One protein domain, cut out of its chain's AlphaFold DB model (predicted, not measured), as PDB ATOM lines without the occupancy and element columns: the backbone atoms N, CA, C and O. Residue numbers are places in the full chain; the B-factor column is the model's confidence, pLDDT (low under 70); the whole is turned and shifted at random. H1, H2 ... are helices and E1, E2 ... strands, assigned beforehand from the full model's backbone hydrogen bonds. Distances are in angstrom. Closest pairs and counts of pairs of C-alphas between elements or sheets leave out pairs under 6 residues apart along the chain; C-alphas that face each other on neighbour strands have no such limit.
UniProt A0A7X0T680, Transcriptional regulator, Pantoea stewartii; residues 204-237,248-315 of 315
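Overview. This is residues 204 to 237 and 248 to 315 of the 315 residues of the protein "Transcriptional regulator" of Pantoea stewartii (UniProt A0A7X0T680). Helices H1, H3 and H4 pack on a small three-stranded sheet, E1, E2 and E3; H3 and H4 run side by side, and H2 packs on them away from the sheet. Residues 277 to 282, in the loop between E1 and E2, stick out. The printed part has 102 residues, with four named helices and three named strands in the order H1 H2 H3 E1 E2 E3 H4, class mixed; the sheet's order is E1 E2 E3, antiparallel. It is compact, with a radius of gyration of the C-alphas of 13.7 A and spans of 45 by 30 by 22 A.

Along the chain. Find C-alpha 204 at (-42.100, -8.499, -13.052); from there H1 runs 20.8 A to residue 218. H2 takes residues 220 to 231, 16.0 A. Past the cut, look for H3 at residues 252 to 259, E1 at 270 to 274, E2 at 287 to 291 and E3 at 297 to 300. H4, residues 302 to 313, 16.4 A, ends at (-32.060, -2.244, -2.766).

Arrangement. Start at the meander E1 E2 E3, each strand the antiparallel neighbour of the one before, with hairpins E1 and E2, E2 and E3. N 272 and O 289, 2.9 A, and N 290 and O 298, 2.9 A, are within hydrogen-bond range. There are two layers, with H1, H3 and H4 on one face of the sheet. The closest C-alphas of H1 and E1 are Asn 206 and Val 271, 5.8 A. H3 and H4 touch at Ala 254 and Asn 304, closest C-alphas 5.2 A apart, at a shallow tilt of 20 degrees, the same way. H2 touches H3, closest C-alphas Lys 224 and Thr 259, 7.0 A. In H1 to H4 every O i to N i+4 pair is within hydrogen-bond range.

Size, cuts and confidence. The farthest C-alphas, Glu 221 and Val 279, are 45.1 A apart. Residues 238 to 247 are not printed; C-alphas 237 and 248 are 9.8 A apart. E1 to E2 is a long link. Look for pLDDT under 70 at 24 residues, among them 276 to 284.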
ATOM      1  N   LYS A 204     -42.823  -9.469 -13.876       90.00
ATOM      2  CA  LYS A 204     -42.100  -8.499 -13.052       90.00
ATOM      3  C   LYS A 204     -41.435  -9.138 -11.830       90.00
ATOM      4  O   LYS A 204     -40.314  -8.765 -11.491       90.00
ATOM      5  N   LEU A 205     -42.099 -10.090 -11.173       89.75
ATOM      6  CA  LEU A 205     -41.503 -10.842 -10.069       89.75
ATOM      7  C   LEU A 205     -40.345 -11.712 -10.562       89.75
ATOM      8  O   LEU A 205     -39.266 -11.660  -9.975       89.75
ATOM      9  N   ASN A 206     -40.526 -12.442 -11.666       87.94
ATOM     10  CA  ASN A 206     -39.451 -13.209 -12.297       87.94
ATOM     11  C   ASN A 206     -38.237 -12.316 -12.607       87.94
ATOM     12  O   ASN A 206     -37.116 -12.665 -12.239       87.94
ATOM     13  N   ASP A 207     -38.447 -11.146 -13.209       88.56
ATOM     14  CA  ASP A 207     -37.387 -10.186 -13.533       88.56
ATOM     15  C   ASP A 207     -36.709  -9.617 -12.286       88.56
ATOM     16  O   ASP A 207     -35.483  -9.498 -12.248       88.56
ATOM     17  N   PHE A 208     -37.481  -9.296 -11.243       90.31
ATOM     18  CA  PHE A 208     -36.937  -8.835  -9.969       90.31
ATOM     19  C   PHE A 208     -36.008  -9.883  -9.354       90.31
ATOM     20  O   PHE A 208     -34.860  -9.568  -9.039       90.31
ATOM     21  N   PHE A 209     -36.462 -11.130  -9.226       88.38
ATOM     22  CA  PHE A 209     -35.653 -12.187  -8.625       88.38
ATOM     23  C   PHE A 209     -34.471 -12.583  -9.520       88.38
ATOM     24  O   PHE A 209     -33.384 -12.833  -9.005       88.38
ATOM     25  N   ARG A 210     -34.611 -12.547 -10.853       87.00
ATOM     26  CA  ARG A 210     -33.483 -12.705 -11.796       87.00
ATOM     27  C   ARG A 210     -32.456 -11.592 -11.650       87.00
ATOM     28  O   ARG A 210     -31.256 -11.857 -11.642       87.00
ATOM     29  N   SER A 211     -32.901 -10.351 -11.489       87.25
ATOM     30  CA  SER A 211     -32.012  -9.220 -11.220       87.25
ATOM     31  C   SER A 211     -31.302  -9.373  -9.872       87.25
ATOM     32  O   SER A 211     -30.087  -9.197  -9.796       87.25
ATOM     33  N   ALA A 212     -32.040  -9.765  -8.830       86.50
ATOM     34  CA  ALA A 212     -31.521 -10.033  -7.492       86.50
ATOM     35  C   ALA A 212     -30.424 -11.107  -7.510       86.50
ATOM     36  O   ALA A 212     -29.314 -10.875  -7.031       86.50
ATOM     37  N   TYR A 213     -30.716 -12.240  -8.143       86.06
ATOM     38  CA  TYR A 213     -29.781 -13.331  -8.382       86.06
ATOM     39  C   TYR A 213     -28.503 -12.858  -9.089       86.06
ATOM     40  O   TYR A 213     -27.394 -13.046  -8.587       86.06
ATOM     41  N   ASN A 214     -28.647 -12.147 -10.213       86.06
ATOM     42  CA  ASN A 214     -27.510 -11.643 -10.985       86.06
ATOM     43  C   ASN A 214     -26.650 -10.646 -10.190       86.06
ATOM     44  O   ASN A 214     -25.424 -10.653 -10.314       86.06
ATOM     45  N   LYS A 215     -27.267  -9.791  -9.363       86.94
ATOM     46  CA  LYS A 215     -26.543  -8.875  -8.468       86.94
ATOM     47  C   LYS A 215     -25.720  -9.631  -7.425       86.94
ATOM     48  O   LYS A 215     -24.572  -9.264  -7.194       86.94
ATOM     49  N   ILE A 216     -26.292 -10.672  -6.820       85.06
ATOM     50  CA  ILE A 216     -25.629 -11.472  -5.783       85.06
ATOM     51  C   ILE A 216     -24.447 -12.245  -6.366       85.06
ATOM     52  O   ILE A 216     -23.367 -12.207  -5.787       85.06
ATOM     53  N   ILE A 217     -24.606 -12.872  -7.535       83.88
ATOM     54  CA  ILE A 217     -23.510 -13.593  -8.203       83.88
ATOM     55  C   ILE A 217     -22.370 -12.662  -8.616       83.88
ATOM     56  O   ILE A 217     -21.202 -13.048  -8.556       83.88
ATOM     57  N   LYS A 218     -22.685 -11.440  -9.053       86.31
ATOM     58  CA  LYS A 218     -21.672 -10.491  -9.530       86.31
ATOM     59  C   LYS A 218     -20.690 -10.066  -8.432       86.31
ATOM     60  O   LYS A 218     -19.533  -9.795  -8.744       86.31
ATOM     61  N   ASP A 219     -21.138  -9.988  -7.179       82.31
ATOM     62  CA  ASP A 219     -20.308  -9.599  -6.034       82.31
ATOM     63  C   ASP A 219     -20.724 -10.366  -4.769       82.31
ATOM     64  O   ASP A 219     -21.279  -9.812  -3.815       82.31
ATOM     65  N   THR A 220     -20.467 -11.677  -4.776       81.88
ATOM     66  CA  THR A 220     -20.894 -12.609  -3.721       81.88
ATOM     67  C   THR A 220     -20.398 -12.211  -2.330       81.88
ATOM     68  O   THR A 220     -21.113 -12.383  -1.344       81.88
ATOM     69  N   GLU A 221     -19.186 -11.667  -2.217       80.62
ATOM     70  CA  GLU A 221     -18.595 -11.294  -0.926       80.62
ATOM     71  C   GLU A 221     -19.233 -10.027  -0.342       80.62
ATOM     72  O   GLU A 221     -19.572  -9.999   0.847       80.62
ATOM     73  N   LYS A 222     -19.461  -8.991  -1.164       83.12
ATOM     74  CA  LYS A 222     -20.223  -7.808  -0.737       83.12
ATOM     75  C   LYS A 222     -21.666  -8.191  -0.417       83.12
ATOM     76  O   LYS A 222     -22.187  -7.771   0.613       83.12
ATOM     77  N   ALA A 223     -22.275  -9.037  -1.249       79.56
ATOM     78  CA  ALA A 223     -23.639  -9.497  -1.054       79.56
ATOM     79  C   ALA A 223     -23.814 -10.229   0.277       79.56
ATOM     80  O   ALA A 223     -24.686  -9.859   1.059       79.56
ATOM     81  N   LYS A 224     -22.935 -11.187   0.597       80.31
ATOM     82  CA  LYS A 224     -22.947 -11.890   1.888       80.31
ATOM     83  C   LYS A 224     -22.858 -10.934   3.075       80.31
ATOM     84  O   LYS A 224     -23.595 -11.112   4.041       80.31
ATOM     85  N   LYS A 225     -21.993  -9.914   3.019       82.19
ATOM     86  CA  LYS A 225     -21.871  -8.917   4.098       82.19
ATOM     87  C   LYS A 225     -23.155  -8.114   4.274       82.19
ATOM     88  O   LYS A 225     -23.683  -8.092   5.382       82.19
ATOM     89  N   THR A 226     -23.693  -7.545   3.196       83.12
ATOM     90  CA  THR A 226     -24.944  -6.771   3.235       83.12
ATOM     91  C   THR A 226     -26.125  -7.622   3.702       83.12
ATOM     92  O   THR A 226     -26.922  -7.166   4.518       83.12
ATOM     93  N   ILE A 227     -26.219  -8.874   3.234       81.75
ATOM     94  CA  ILE A 227     -27.241  -9.831   3.670       81.75
ATOM     95  C   ILE A 227     -27.120 -10.061   5.181       81.75
ATOM     96  O   ILE A 227     -28.089  -9.875   5.906       81.75
ATOM     97  N   VAL A 228     -25.933 -10.404   5.688       80.25
ATOM     98  CA  VAL A 228     -25.721 -10.643   7.125       80.25
ATOM     99  C   VAL A 228     -26.000  -9.393   7.965       80.25
ATOM    100  O   VAL A 228     -26.581  -9.505   9.043       80.25
ATOM    101  N   GLU A 229     -25.596  -8.208   7.508       82.00
ATOM    102  CA  GLU A 229     -25.862  -6.937   8.192       82.00
ATOM    103  C   GLU A 229     -27.357  -6.632   8.281       82.00
ATOM    104  O   GLU A 229     -27.838  -6.277   9.359       82.00
ATOM    105  N   GLU A 230     -28.107  -6.826   7.195       81.25
ATOM    106  CA  GLU A 230     -29.547  -6.579   7.203       81.25
ATOM    107  C   GLU A 230     -30.293  -7.629   8.026       81.25
ATOM    108  O   GLU A 230     -31.148  -7.281   8.837       81.25
ATOM    109  N   LEU A 231     -29.927  -8.908   7.925       73.88
ATOM    110  CA  LEU A 231     -30.546  -9.974   8.719       73.88
ATOM    111  C   LEU A 231     -30.283  -9.820  10.224       73.88
ATOM    112  O   LEU A 231     -31.150 -10.144  11.034       73.88
ATOM    113  N   LYS A 232     -29.128  -9.267  10.624       73.62
ATOM    114  CA  LYS A 232     -28.836  -8.931  12.032       73.62
ATOM    115  C   LYS A 232     -29.813  -7.916  12.619       73.62
ATOM    116  O   LYS A 232     -29.959  -7.881  13.838       73.62
ATOM    117  N   SER A 233     -30.476  -7.111  11.788       74.75
ATOM    118  CA  SER A 233     -31.525  -6.195  12.248       74.75
ATOM    119  C   SER A 233     -32.864  -6.895  12.542       74.75
ATOM    120  O   SER A 233     -33.736  -6.287  13.158       74.75
ATOM    121  N   TYR A 234     -32.992  -8.194  12.220       70.12
ATOM    122  CA  TYR A 234     -34.181  -9.024  12.464       70.12
ATOM    123  C   TYR A 234     -33.877 -10.321  13.266       70.12
ATOM    124  O   TYR A 234     -34.251 -11.416  12.859       70.12
ATOM    125  N   PRO A 235     -33.211 -10.272  14.436       57.31
ATOM    126  CA  PRO A 235     -32.652 -11.469  15.078       57.31
ATOM    127  C   PRO A 235     -33.688 -12.468  15.635       57.31
ATOM    128  O   PRO A 235     -33.352 -13.629  15.839       57.31
ATOM    129  N   MET A 236     -34.939 -12.055  15.882       54.78
ATOM    130  CA  MET A 236     -35.983 -12.913  16.479       54.78
ATOM    131  C   MET A 236     -36.900 -13.609  15.455       54.78
ATOM    132  O   MET A 236     -37.766 -14.381  15.854       54.78
ATOM    133  N   THR A 237     -36.731 -13.364  14.152       59.44
ATOM    134  CA  THR A 237     -37.635 -13.860  13.090       59.44
ATOM    135  C   THR A 237     -37.111 -15.097  12.348       59.44
ATOM    136  O   THR A 237     -37.747 -15.564  11.407       59.44
ATOM    137  N   PHE A 248     -46.607 -16.293   9.855       47.00
ATOM    138  CA  PHE A 248     -46.534 -14.996   9.148       47.00
ATOM    139  C   PHE A 248     -45.391 -14.054   9.552       47.00
ATOM    140  O   PHE A 248     -45.382 -12.905   9.135       47.00
ATOM    141  N   ASN A 249     -44.431 -14.485  10.374       54.59
ATOM    142  CA  ASN A 249     -43.267 -13.661  10.757       54.59
ATOM    143  C   ASN A 249     -41.931 -14.414  10.621       54.59
ATOM    144  O   ASN A 249     -40.911 -13.966  11.148       54.59
ATOM    145  N   ASN A 250     -41.929 -15.573   9.954       69.00
ATOM    146  CA  ASN A 250     -40.724 -16.374   9.774       69.00
ATOM    147  C   ASN A 250     -40.008 -15.952   8.485       69.00
ATOM    148  O   ASN A 250     -40.495 -16.196   7.383       69.00
ATOM    149  N   LEU A 251     -38.832 -15.347   8.634       75.75
ATOM    150  CA  LEU A 251     -38.012 -14.856   7.522       75.75
ATOM    151  C   LEU A 251     -37.009 -15.910   7.011       75.75
ATOM    152  O   LEU A 251     -36.149 -15.604   6.184       75.75
ATOM    153  N   SER A 252     -37.088 -17.156   7.496       77.25
ATOM    154  CA  SER A 252     -36.142 -18.223   7.126       77.25
ATOM    155  C   SER A 252     -36.147 -18.523   5.628       77.25
ATOM    156  O   SER A 252     -35.089 -18.777   5.061       77.25
ATOM    157  N   ALA A 253     -37.302 -18.427   4.962       78.50
ATOM    158  CA  ALA A 253     -37.393 -18.659   3.523       78.50
ATOM    159  C   ALA A 253     -36.635 -17.588   2.717       78.50
ATOM    160  O   ALA A 253     -35.871 -17.929   1.813       78.50
ATOM    161  N   ALA A 254     -36.768 -16.307   3.081       82.00
ATOM    162  CA  ALA A 254     -35.977 -15.223   2.498       82.00
ATOM    163  C   ALA A 254     -34.479 -15.363   2.811       82.00
ATOM    164  O   ALA A 254     -33.644 -15.108   1.943       82.00
ATOM    165  N   HIS A 255     -34.129 -15.786   4.030       80.50
ATOM    166  CA  HIS A 255     -32.740 -16.042   4.406       80.50
ATOM    167  C   HIS A 255     -32.102 -17.111   3.515       80.50
ATOM    168  O   HIS A 255     -31.102 -16.831   2.860       80.50
ATOM    169  N   GLU A 256     -32.710 -18.298   3.440       80.44
ATOM    170  CA  GLU A 256     -32.207 -19.408   2.628       80.44
ATOM    171  C   GLU A 256     -32.130 -19.043   1.142       80.44
ATOM    172  O   GLU A 256     -31.144 -19.381   0.481       80.44
ATOM    173  N   LEU A 257     -33.118 -18.297   0.632       83.88
ATOM    174  CA  LEU A 257     -33.108 -17.809  -0.744       83.88
ATOM    175  C   LEU A 257     -31.872 -16.935  -1.024       83.88
ATOM    176  O   LEU A 257     -31.160 -17.121  -2.009       83.88
ATOM    177  N   LEU A 258     -31.597 -15.973  -0.143       82.56
ATOM    178  CA  LEU A 258     -30.523 -15.001  -0.336       82.56
ATOM    179  C   LEU A 258     -29.129 -15.597  -0.101       82.56
ATOM    180  O   LEU A 258     -28.187 -15.230  -0.805       82.56
ATOM    181  N   THR A 259     -28.971 -16.479   0.890       77.94
ATOM    182  CA  THR A 259     -27.648 -16.983   1.292       77.94
ATOM    183  C   THR A 259     -27.243 -18.278   0.613       77.94
ATOM    184  O   THR A 259     -26.045 -18.499   0.447       77.94
ATOM    185  N   ASN A 260     -28.203 -19.127   0.240       78.38
ATOM    186  CA  ASN A 260     -27.920 -20.451  -0.312       78.38
ATOM    187  C   ASN A 260     -28.288 -20.487  -1.793       78.38
ATOM    188  O   ASN A 260     -27.427 -20.709  -2.644       78.38
ATOM    189  N   ASP A 261     -29.547 -20.191  -2.100       78.31
ATOM    190  CA  ASP A 261     -30.115 -20.385  -3.431       78.31
ATOM    191  C   ASP A 261     -29.515 -19.411  -4.461       78.31
ATOM    192  O   ASP A 261     -29.017 -19.836  -5.503       78.31
ATOM    193  N   PHE A 262     -29.477 -18.109  -4.156       79.75
ATOM    194  CA  PHE A 262     -28.974 -17.083  -5.081       79.75
ATOM    195  C   PHE A 262     -27.455 -17.036  -5.231       79.75
ATOM    196  O   PHE A 262     -26.940 -16.336  -6.101       79.75
ATOM    197  N   THR A 263     -26.730 -17.803  -4.423       73.69
ATOM    198  CA  THR A 263     -25.274 -17.938  -4.553       73.69
ATOM    199  C   THR A 263     -24.861 -19.091  -5.472       73.69
ATOM    200  O   THR A 263     -23.671 -19.251  -5.745       73.69
ATOM    201  N   ASN A 264     -25.822 -19.883  -5.967       70.19
ATOM    202  CA  ASN A 264     -25.564 -21.057  -6.793       70.19
ATOM    203  C   ASN A 264     -25.860 -20.778  -8.287       70.19
ATOM    204  O   ASN A 264     -26.992 -20.424  -8.610       70.19
ATOM    205  N   PRO A 265     -24.892 -20.956  -9.212       56.00
ATOM    206  CA  PRO A 265     -24.990 -20.532 -10.618       56.00
ATOM    207  C   PRO A 265     -26.039 -21.240 -11.501       56.00
ATOM    208  O   PRO A 265     -26.167 -20.890 -12.675       56.00
ATOM    209  N   THR A 266     -26.785 -22.224 -10.996       55.59
ATOM    210  CA  THR A 266     -27.713 -23.041 -11.799       55.59
ATOM    211  C   THR A 266     -29.187 -22.668 -11.640       55.59
ATOM    212  O   THR A 266     -30.033 -23.511 -11.905       55.59
ATOM    213  N   TYR A 267     -29.554 -21.470 -11.185       58.00
ATOM    214  CA  TYR A 267     -30.945 -21.183 -10.807       58.00
ATOM    215  C   TYR A 267     -31.839 -20.783 -12.004       58.00
ATOM    216  O   TYR A 267     -31.623 -19.736 -12.612       58.00
ATOM    217  N   ASP A 268     -32.878 -21.574 -12.309       65.25
ATOM    218  CA  ASP A 268     -34.021 -21.104 -13.108       65.25
ATOM    219  C   ASP A 268     -35.087 -20.563 -12.156       65.25
ATOM    220  O   ASP A 268     -35.536 -21.272 -11.260       65.25
ATOM    221  N   ILE A 269     -35.434 -19.287 -12.307       72.25
ATOM    222  CA  ILE A 269     -36.373 -18.592 -11.424       72.25
ATOM    223  C   ILE A 269     -37.751 -18.670 -12.051       72.25
ATOM    224  O   ILE A 269     -38.005 -18.047 -13.086       72.25
ATOM    225  N   ASN A 270     -38.637 -19.393 -11.374       79.44
ATOM    226  CA  ASN A 270     -40.050 -19.437 -11.695       79.44
ATOM    227  C   ASN A 270     -40.868 -19.074 -10.456       79.44
ATOM    228  O   ASN A 270     -40.959 -19.860  -9.510       79.44
ATOM    229  N   VAL A 271     -41.438 -17.872 -10.477       83.38
ATOM    230  CA  VAL A 271     -42.300 -17.356  -9.419       83.38
ATOM    231  C   VAL A 271     -43.749 -17.717  -9.709       83.38
ATOM    232  O   VAL A 271     -44.240 -17.500 -10.816       83.38
ATOM    233  N   LYS A 272     -44.459 -18.207  -8.699       85.31
ATOM    234  CA  LYS A 272     -45.910 -18.429  -8.719       85.31
ATOM    235  C   LYS A 272     -46.556 -17.665  -7.573       85.31
ATOM    236  O   LYS A 272     -45.938 -17.512  -6.528       85.31
ATOM    237  N   ILE A 273     -47.779 -17.182  -7.754       85.44
ATOM    238  CA  ILE A 273     -48.485 -16.365  -6.753       85.44
ATOM    239  C   ILE A 273     -49.730 -17.116  -6.310       85.44
ATOM    240  O   ILE A 273     -50.524 -17.525  -7.146       85.44
ATOM    241  N   PHE A 274     -49.949 -17.268  -5.015       82.06
ATOM    242  CA  PHE A 274     -51.078 -18.018  -4.487       82.06
ATOM    243  C   PHE A 274     -51.914 -17.173  -3.539       82.06
ATOM    244  O   PHE A 274     -51.419 -16.344  -2.774       82.06
ATOM    245  N   LEU A 275     -53.214 -17.432  -3.599       78.12
ATOM    246  CA  LEU A 275     -54.207 -16.965  -2.651       78.12
ATOM    247  C   LEU A 275     -54.635 -18.182  -1.826       78.12
ATOM    248  O   LEU A 275     -55.105 -19.149  -2.431       78.12
ATOM    249  N   PRO A 276     -54.475 -18.175  -0.492       66.56
ATOM    250  CA  PRO A 276     -54.994 -19.252   0.340       66.56
ATOM    251  C   PRO A 276     -56.504 -19.401   0.126       66.56
ATOM    252  O   PRO A 276     -57.234 -18.413  -0.006       66.56
ATOM    253  N   ASP A 277     -56.950 -20.654   0.046       55.38
ATOM    254  CA  ASP A 277     -58.340 -20.988  -0.244       55.38
ATOM    255  C   ASP A 277     -59.271 -20.400   0.830       55.38
ATOM    256  O   ASP A 277     -58.933 -20.358   2.017       55.38
ATOM    257  N   GLN A 278     -60.465 -19.951   0.434       50.22
ATOM    258  CA  GLN A 278     -61.390 -19.208   1.310       50.22
ATOM    259  C   GLN A 278     -61.965 -20.042   2.471       50.22
ATOM    260  O   GLN A 278     -62.782 -19.552   3.246       50.22
ATOM    261  N   VAL A 279     -61.545 -21.302   2.601       42.69
ATOM    262  CA  VAL A 279     -62.062 -22.278   3.563       42.69
ATOM    263  C   VAL A 279     -61.376 -22.170   4.935       42.69
ATOM    264  O   VAL A 279     -61.867 -22.733   5.907       42.69
ATOM    265  N   SER A 280     -60.263 -21.437   5.072       36.75
ATOM    266  CA  SER A 280     -59.577 -21.265   6.365       36.75
ATOM    267  C   SER A 280     -59.315 -19.792   6.684       36.75
ATOM    268  O   SER A 280     -58.425 -19.159   6.127       36.75
ATOM    269  N   GLU A 281     -60.076 -19.250   7.639       38.53
ATOM    270  CA  GLU A 281     -60.062 -17.844   8.083       38.53
ATOM    271  C   GLU A 281     -58.735 -17.345   8.694       38.53
ATOM    272  O   GLU A 281     -58.651 -16.190   9.110       38.53
ATOM    273  N   VAL A 282     -57.686 -18.170   8.756       38.28
ATOM    274  CA  VAL A 282     -56.482 -17.877   9.553       38.28
ATOM    275  C   VAL A 282     -55.339 -17.250   8.742       38.28
ATOM    276  O   VAL A 282     -54.383 -16.757   9.331       38.28
ATOM    277  N   SER A 283     -55.456 -17.106   7.418       45.81
ATOM    278  CA  SER A 283     -54.581 -16.171   6.696       45.81
ATOM    279  C   SER A 283     -55.148 -15.707   5.371       45.81
ATOM    280  O   SER A 283     -55.245 -16.476   4.424       45.81
ATOM    281  N   LYS A 284     -55.492 -14.423   5.290       54.72
ATOM    282  CA  LYS A 284     -55.974 -13.766   4.065       54.72
ATOM    283  C   LYS A 284     -54.844 -13.199   3.199       54.72
ATOM    284  O   LYS A 284     -55.123 -12.477   2.246       54.72
ATOM    285  N   GLU A 285     -53.588 -13.456   3.552       73.50
ATOM    286  CA  GLU A 285     -52.440 -12.894   2.844       73.50
ATOM    287  C   GLU A 285     -51.963 -13.844   1.747       73.50
ATOM    288  O   GLU A 285     -51.914 -15.062   1.925       73.50
ATOM    289  N   TRP A 286     -51.660 -13.272   0.583       83.62
ATOM    290  CA  TRP A 286     -51.042 -13.993  -0.520       83.62
ATOM    291  C   TRP A 286     -49.648 -14.470  -0.121       83.62
ATOM    292  O   TRP A 286     -48.981 -13.883   0.732       83.62
ATOM    293  N   TYR A 287     -49.186 -15.509  -0.799       83.81
ATOM    294  CA  TYR A 287     -47.795 -15.930  -0.755       83.81
ATOM    295  C   TYR A 287     -47.315 -16.184  -2.177       83.81
ATOM    296  O   TYR A 287     -48.114 -16.452  -3.075       83.81
ATOM    297  N   ILE A 288     -46.011 -16.095  -2.393       85.81
ATOM    298  CA  ILE A 288     -45.403 -16.549  -3.637       85.81
ATOM    299  C   ILE A 288     -44.597 -17.809  -3.385       85.81
ATOM    300  O   ILE A 288     -44.070 -18.006  -2.289       85.81
ATOM    301  N   THR A 289     -44.479 -18.650  -4.403       83.06
ATOM    302  CA  THR A 289     -43.484 -19.713  -4.405       83.06
ATOM    303  C   THR A 289     -42.423 -19.443  -5.450       83.06
ATOM    304  O   THR A 289     -42.714 -18.901  -6.517       83.06
ATOM    305  N   ILE A 290     -41.178 -19.766  -5.113       82.50
ATOM    306  CA  ILE A 290     -40.038 -19.676  -6.020       82.50
ATOM    307  C   ILE A 290     -39.415 -21.056  -6.112       82.50
ATOM    308  O   ILE A 290     -38.960 -21.604  -5.107       82.50
ATOM    309  N   ASN A 291     -39.391 -21.600  -7.324       76.69
ATOM    310  CA  ASN A 291     -38.714 -22.859  -7.589       76.69
ATOM    311  C   ASN A 291     -37.254 -22.624  -7.962       76.69
ATOM    312  O   ASN A 291     -36.951 -21.760  -8.780       76.69
ATOM    313  N   SER A 292     -36.387 -23.439  -7.363       63.44
ATOM    314  CA  SER A 292     -34.968 -23.584  -7.676       63.44
ATOM    315  C   SER A 292     -34.725 -24.803  -8.564       63.44
ATOM    316  O   SER A 292     -35.439 -25.800  -8.462       63.44
ATOM    317  N   SER A 293     -33.643 -24.791  -9.343       53.94
ATOM    318  CA  SER A 293     -33.170 -25.942 -10.129       53.94
ATOM    319  C   SER A 293     -32.863 -27.206  -9.316       53.94
ATOM    320  O   SER A 293     -32.804 -28.290  -9.890       53.94
ATOM    321  N   ASN A 294     -32.732 -27.103  -7.988       56.97
ATOM    322  CA  ASN A 294     -32.612 -28.255  -7.088       56.97
ATOM    323  C   ASN A 294     -33.973 -28.814  -6.620       56.97
ATOM    324  O   ASN A 294     -34.014 -29.586  -5.663       56.97
ATOM    325  N   ASN A 295     -35.089 -28.416  -7.247       56.03
ATOM    326  CA  ASN A 295     -36.465 -28.723  -6.827       56.03
ATOM    327  C   ASN A 295     -36.809 -28.279  -5.393       56.03
ATOM    328  O   ASN A 295     -37.790 -28.743  -4.813       56.03
ATOM    329  N   THR A 296     -36.034 -27.365  -4.806       66.81
ATOM    330  CA  THR A 296     -36.401 -26.728  -3.541       66.81
ATOM    331  C   THR A 296     -37.344 -25.568  -3.831       66.81
ATOM    332  O   THR A 296     -36.936 -24.564  -4.419       66.81
ATOM    333  N   GLU A 297     -38.604 -25.721  -3.434       76.25
ATOM    334  CA  GLU A 297     -39.609 -24.662  -3.478       76.25
ATOM    335  C   GLU A 297     -39.497 -23.795  -2.216       76.25
ATOM    336  O   GLU A 297     -39.491 -24.301  -1.090       76.25
ATOM    337  N   ARG A 298     -39.381 -22.478  -2.397       81.19
ATOM    338  CA  ARG A 298     -39.400 -21.497  -1.304       81.19
ATOM    339  C   ARG A 298     -40.748 -20.811  -1.267       81.19
ATOM    340  O   ARG A 298     -41.154 -20.242  -2.272       81.19
ATOM    341  N   ILE A 299     -41.403 -20.820  -0.111       83.38
ATOM    342  CA  ILE A 299     -42.659 -20.101   0.118       83.38
ATOM    343  C   ILE A 299     -42.324 -18.768   0.788       83.38
ATOM    344  O   ILE A 299     -41.742 -18.755   1.870       83.38
ATOM    345  N   LEU A 300     -42.675 -17.657   0.144       81.81
ATOM    346  CA  LEU A 300     -42.422 -16.309   0.643       81.81
ATOM    347  C   LEU A 300     -43.752 -15.588   0.856       81.81
ATOM    348  O   LEU A 300     -44.518 -15.374  -0.084       81.81
ATOM    349  N   ASP A 301     -44.008 -15.204   2.101       82.50
ATOM    350  CA  ASP A 301     -45.080 -14.277   2.456       82.50
ATOM    351  C   ASP A 301     -44.650 -12.815   2.229       82.50
ATOM    352  O   ASP A 301     -43.523 -12.521   1.816       82.50
ATOM    353  N   ARG A 302     -45.543 -11.873   2.541       83.62
ATOM    354  CA  ARG A 302     -45.278 -10.435   2.438       83.62
ATOM    355  C   ARG A 302     -43.996 -10.000   3.156       83.62
ATOM    356  O   ARG A 302     -43.189  -9.269   2.585       83.62
ATOM    357  N   ASN A 303     -43.792 -10.453   4.390       82.81
ATOM    358  CA  ASN A 303     -42.642 -10.056   5.201       82.81
ATOM    359  C   ASN A 303     -41.325 -10.558   4.593       82.81
ATOM    360  O   ASN A 303     -40.319  -9.845   4.601       82.81
ATOM    361  N   ASN A 304     -41.341 -11.759   4.011       84.50
ATOM    362  CA  ASN A 304     -40.215 -12.298   3.260       84.50
ATOM    363  C   ASN A 304     -39.905 -11.451   2.011       84.50
ATOM    364  O   ASN A 304     -38.736 -11.146   1.768       84.50
ATOM    365  N   ILE A 305     -40.919 -11.026   1.247       86.75
ATOM    366  CA  ILE A 305     -40.730 -10.157   0.069       86.75
ATOM    367  C   ILE A 305     -40.146  -8.803   0.449       86.75
ATOM    368  O   ILE A 305     -39.177  -8.364  -0.173       86.75
ATOM    369  N   ASP A 306     -40.673  -8.181   1.499       86.62
ATOM    370  CA  ASP A 306     -40.198  -6.881   1.971       86.62
ATOM    371  C   ASP A 306     -38.727  -6.950   2.406       86.62
ATOM    372  O   ASP A 306     -37.941  -6.042   2.116       86.62
ATOM    373  N   LEU A 307     -38.322  -8.041   3.070       84.88
ATOM    374  CA  LEU A 307     -36.924  -8.274   3.430       84.88
ATOM    375  C   LEU A 307     -36.045  -8.452   2.186       84.88
ATOM    376  O   LEU A 307     -35.008  -7.795   2.086       84.88
ATOM    377  N   VAL A 308     -36.442  -9.312   1.240       87.12
ATOM    378  CA  VAL A 308     -35.663  -9.526   0.010       87.12
ATOM    379  C   VAL A 308     -35.501  -8.209  -0.741       87.12
ATOM    380  O   VAL A 308     -34.383  -7.848  -1.102       87.12
ATOM    381  N   GLN A 309     -36.573  -7.437  -0.912       88.88
ATOM    382  CA  GLN A 309     -36.512  -6.138  -1.575       88.88
ATOM    383  C   GLN A 309     -35.547  -5.172  -0.874       88.88
ATOM    384  O   GLN A 309     -34.682  -4.600  -1.536       88.88
ATOM    385  N   LYS A 310     -35.616  -5.050   0.459       86.25
ATOM    386  CA  LYS A 310     -34.688  -4.206   1.238       86.25
ATOM    387  C   LYS A 310     -33.230  -4.616   1.069       86.25
ATOM    388  O   LYS A 310     -32.368  -3.746   0.953       86.25
ATOM    389  N   VAL A 311     -32.944  -5.917   1.066       84.06
ATOM    390  CA  VAL A 311     -31.586  -6.429   0.851       84.06
ATOM    391  C   VAL A 311     -31.102  -6.047  -0.545       84.06
ATOM    392  O   VAL A 311     -30.030  -5.464  -0.679       84.06
ATOM    393  N   ILE A 312     -31.900  -6.317  -1.580       85.69
ATOM    394  CA  ILE A 312     -31.532  -6.062  -2.981       85.69
ATOM    395  C   ILE A 312     -31.398  -4.567  -3.302       85.69
ATOM    396  O   ILE A 312     -30.553  -4.199  -4.125       85.69
ATOM    397  N   ASP A 313     -32.174  -3.703  -2.647       85.94
ATOM    398  CA  ASP A 313     -32.060  -2.244  -2.766       85.94
ATOM    399  C   ASP A 313     -30.731  -1.709  -2.189       85.94
ATOM    400  O   ASP A 313     -30.283  -0.627  -2.574       85.94
ATOM    401  N   ARG A 314     -30.070  -2.465  -1.301       82.75
ATOM    402  CA  ARG A 314     -28.759  -2.123  -0.715       82.75
ATOM    403  C   ARG A 314     -27.560  -2.762  -1.428       82.75
ATOM    404  O   ARG A 314     -26.421  -2.443  -1.077       82.75
ATOM    405  N   LEU A 315     -27.795  -3.656  -2.394       80.81
ATOM    406  CA  LEU A 315     -26.760  -4.304  -3.216       80.81
ATOM    407  C   LEU A 315     -26.422  -3.497  -4.471       80.81
ATOM    408  O   LEU A 315     -25.218  -3.141  -4.591       80.81
TER     409      LEU A 315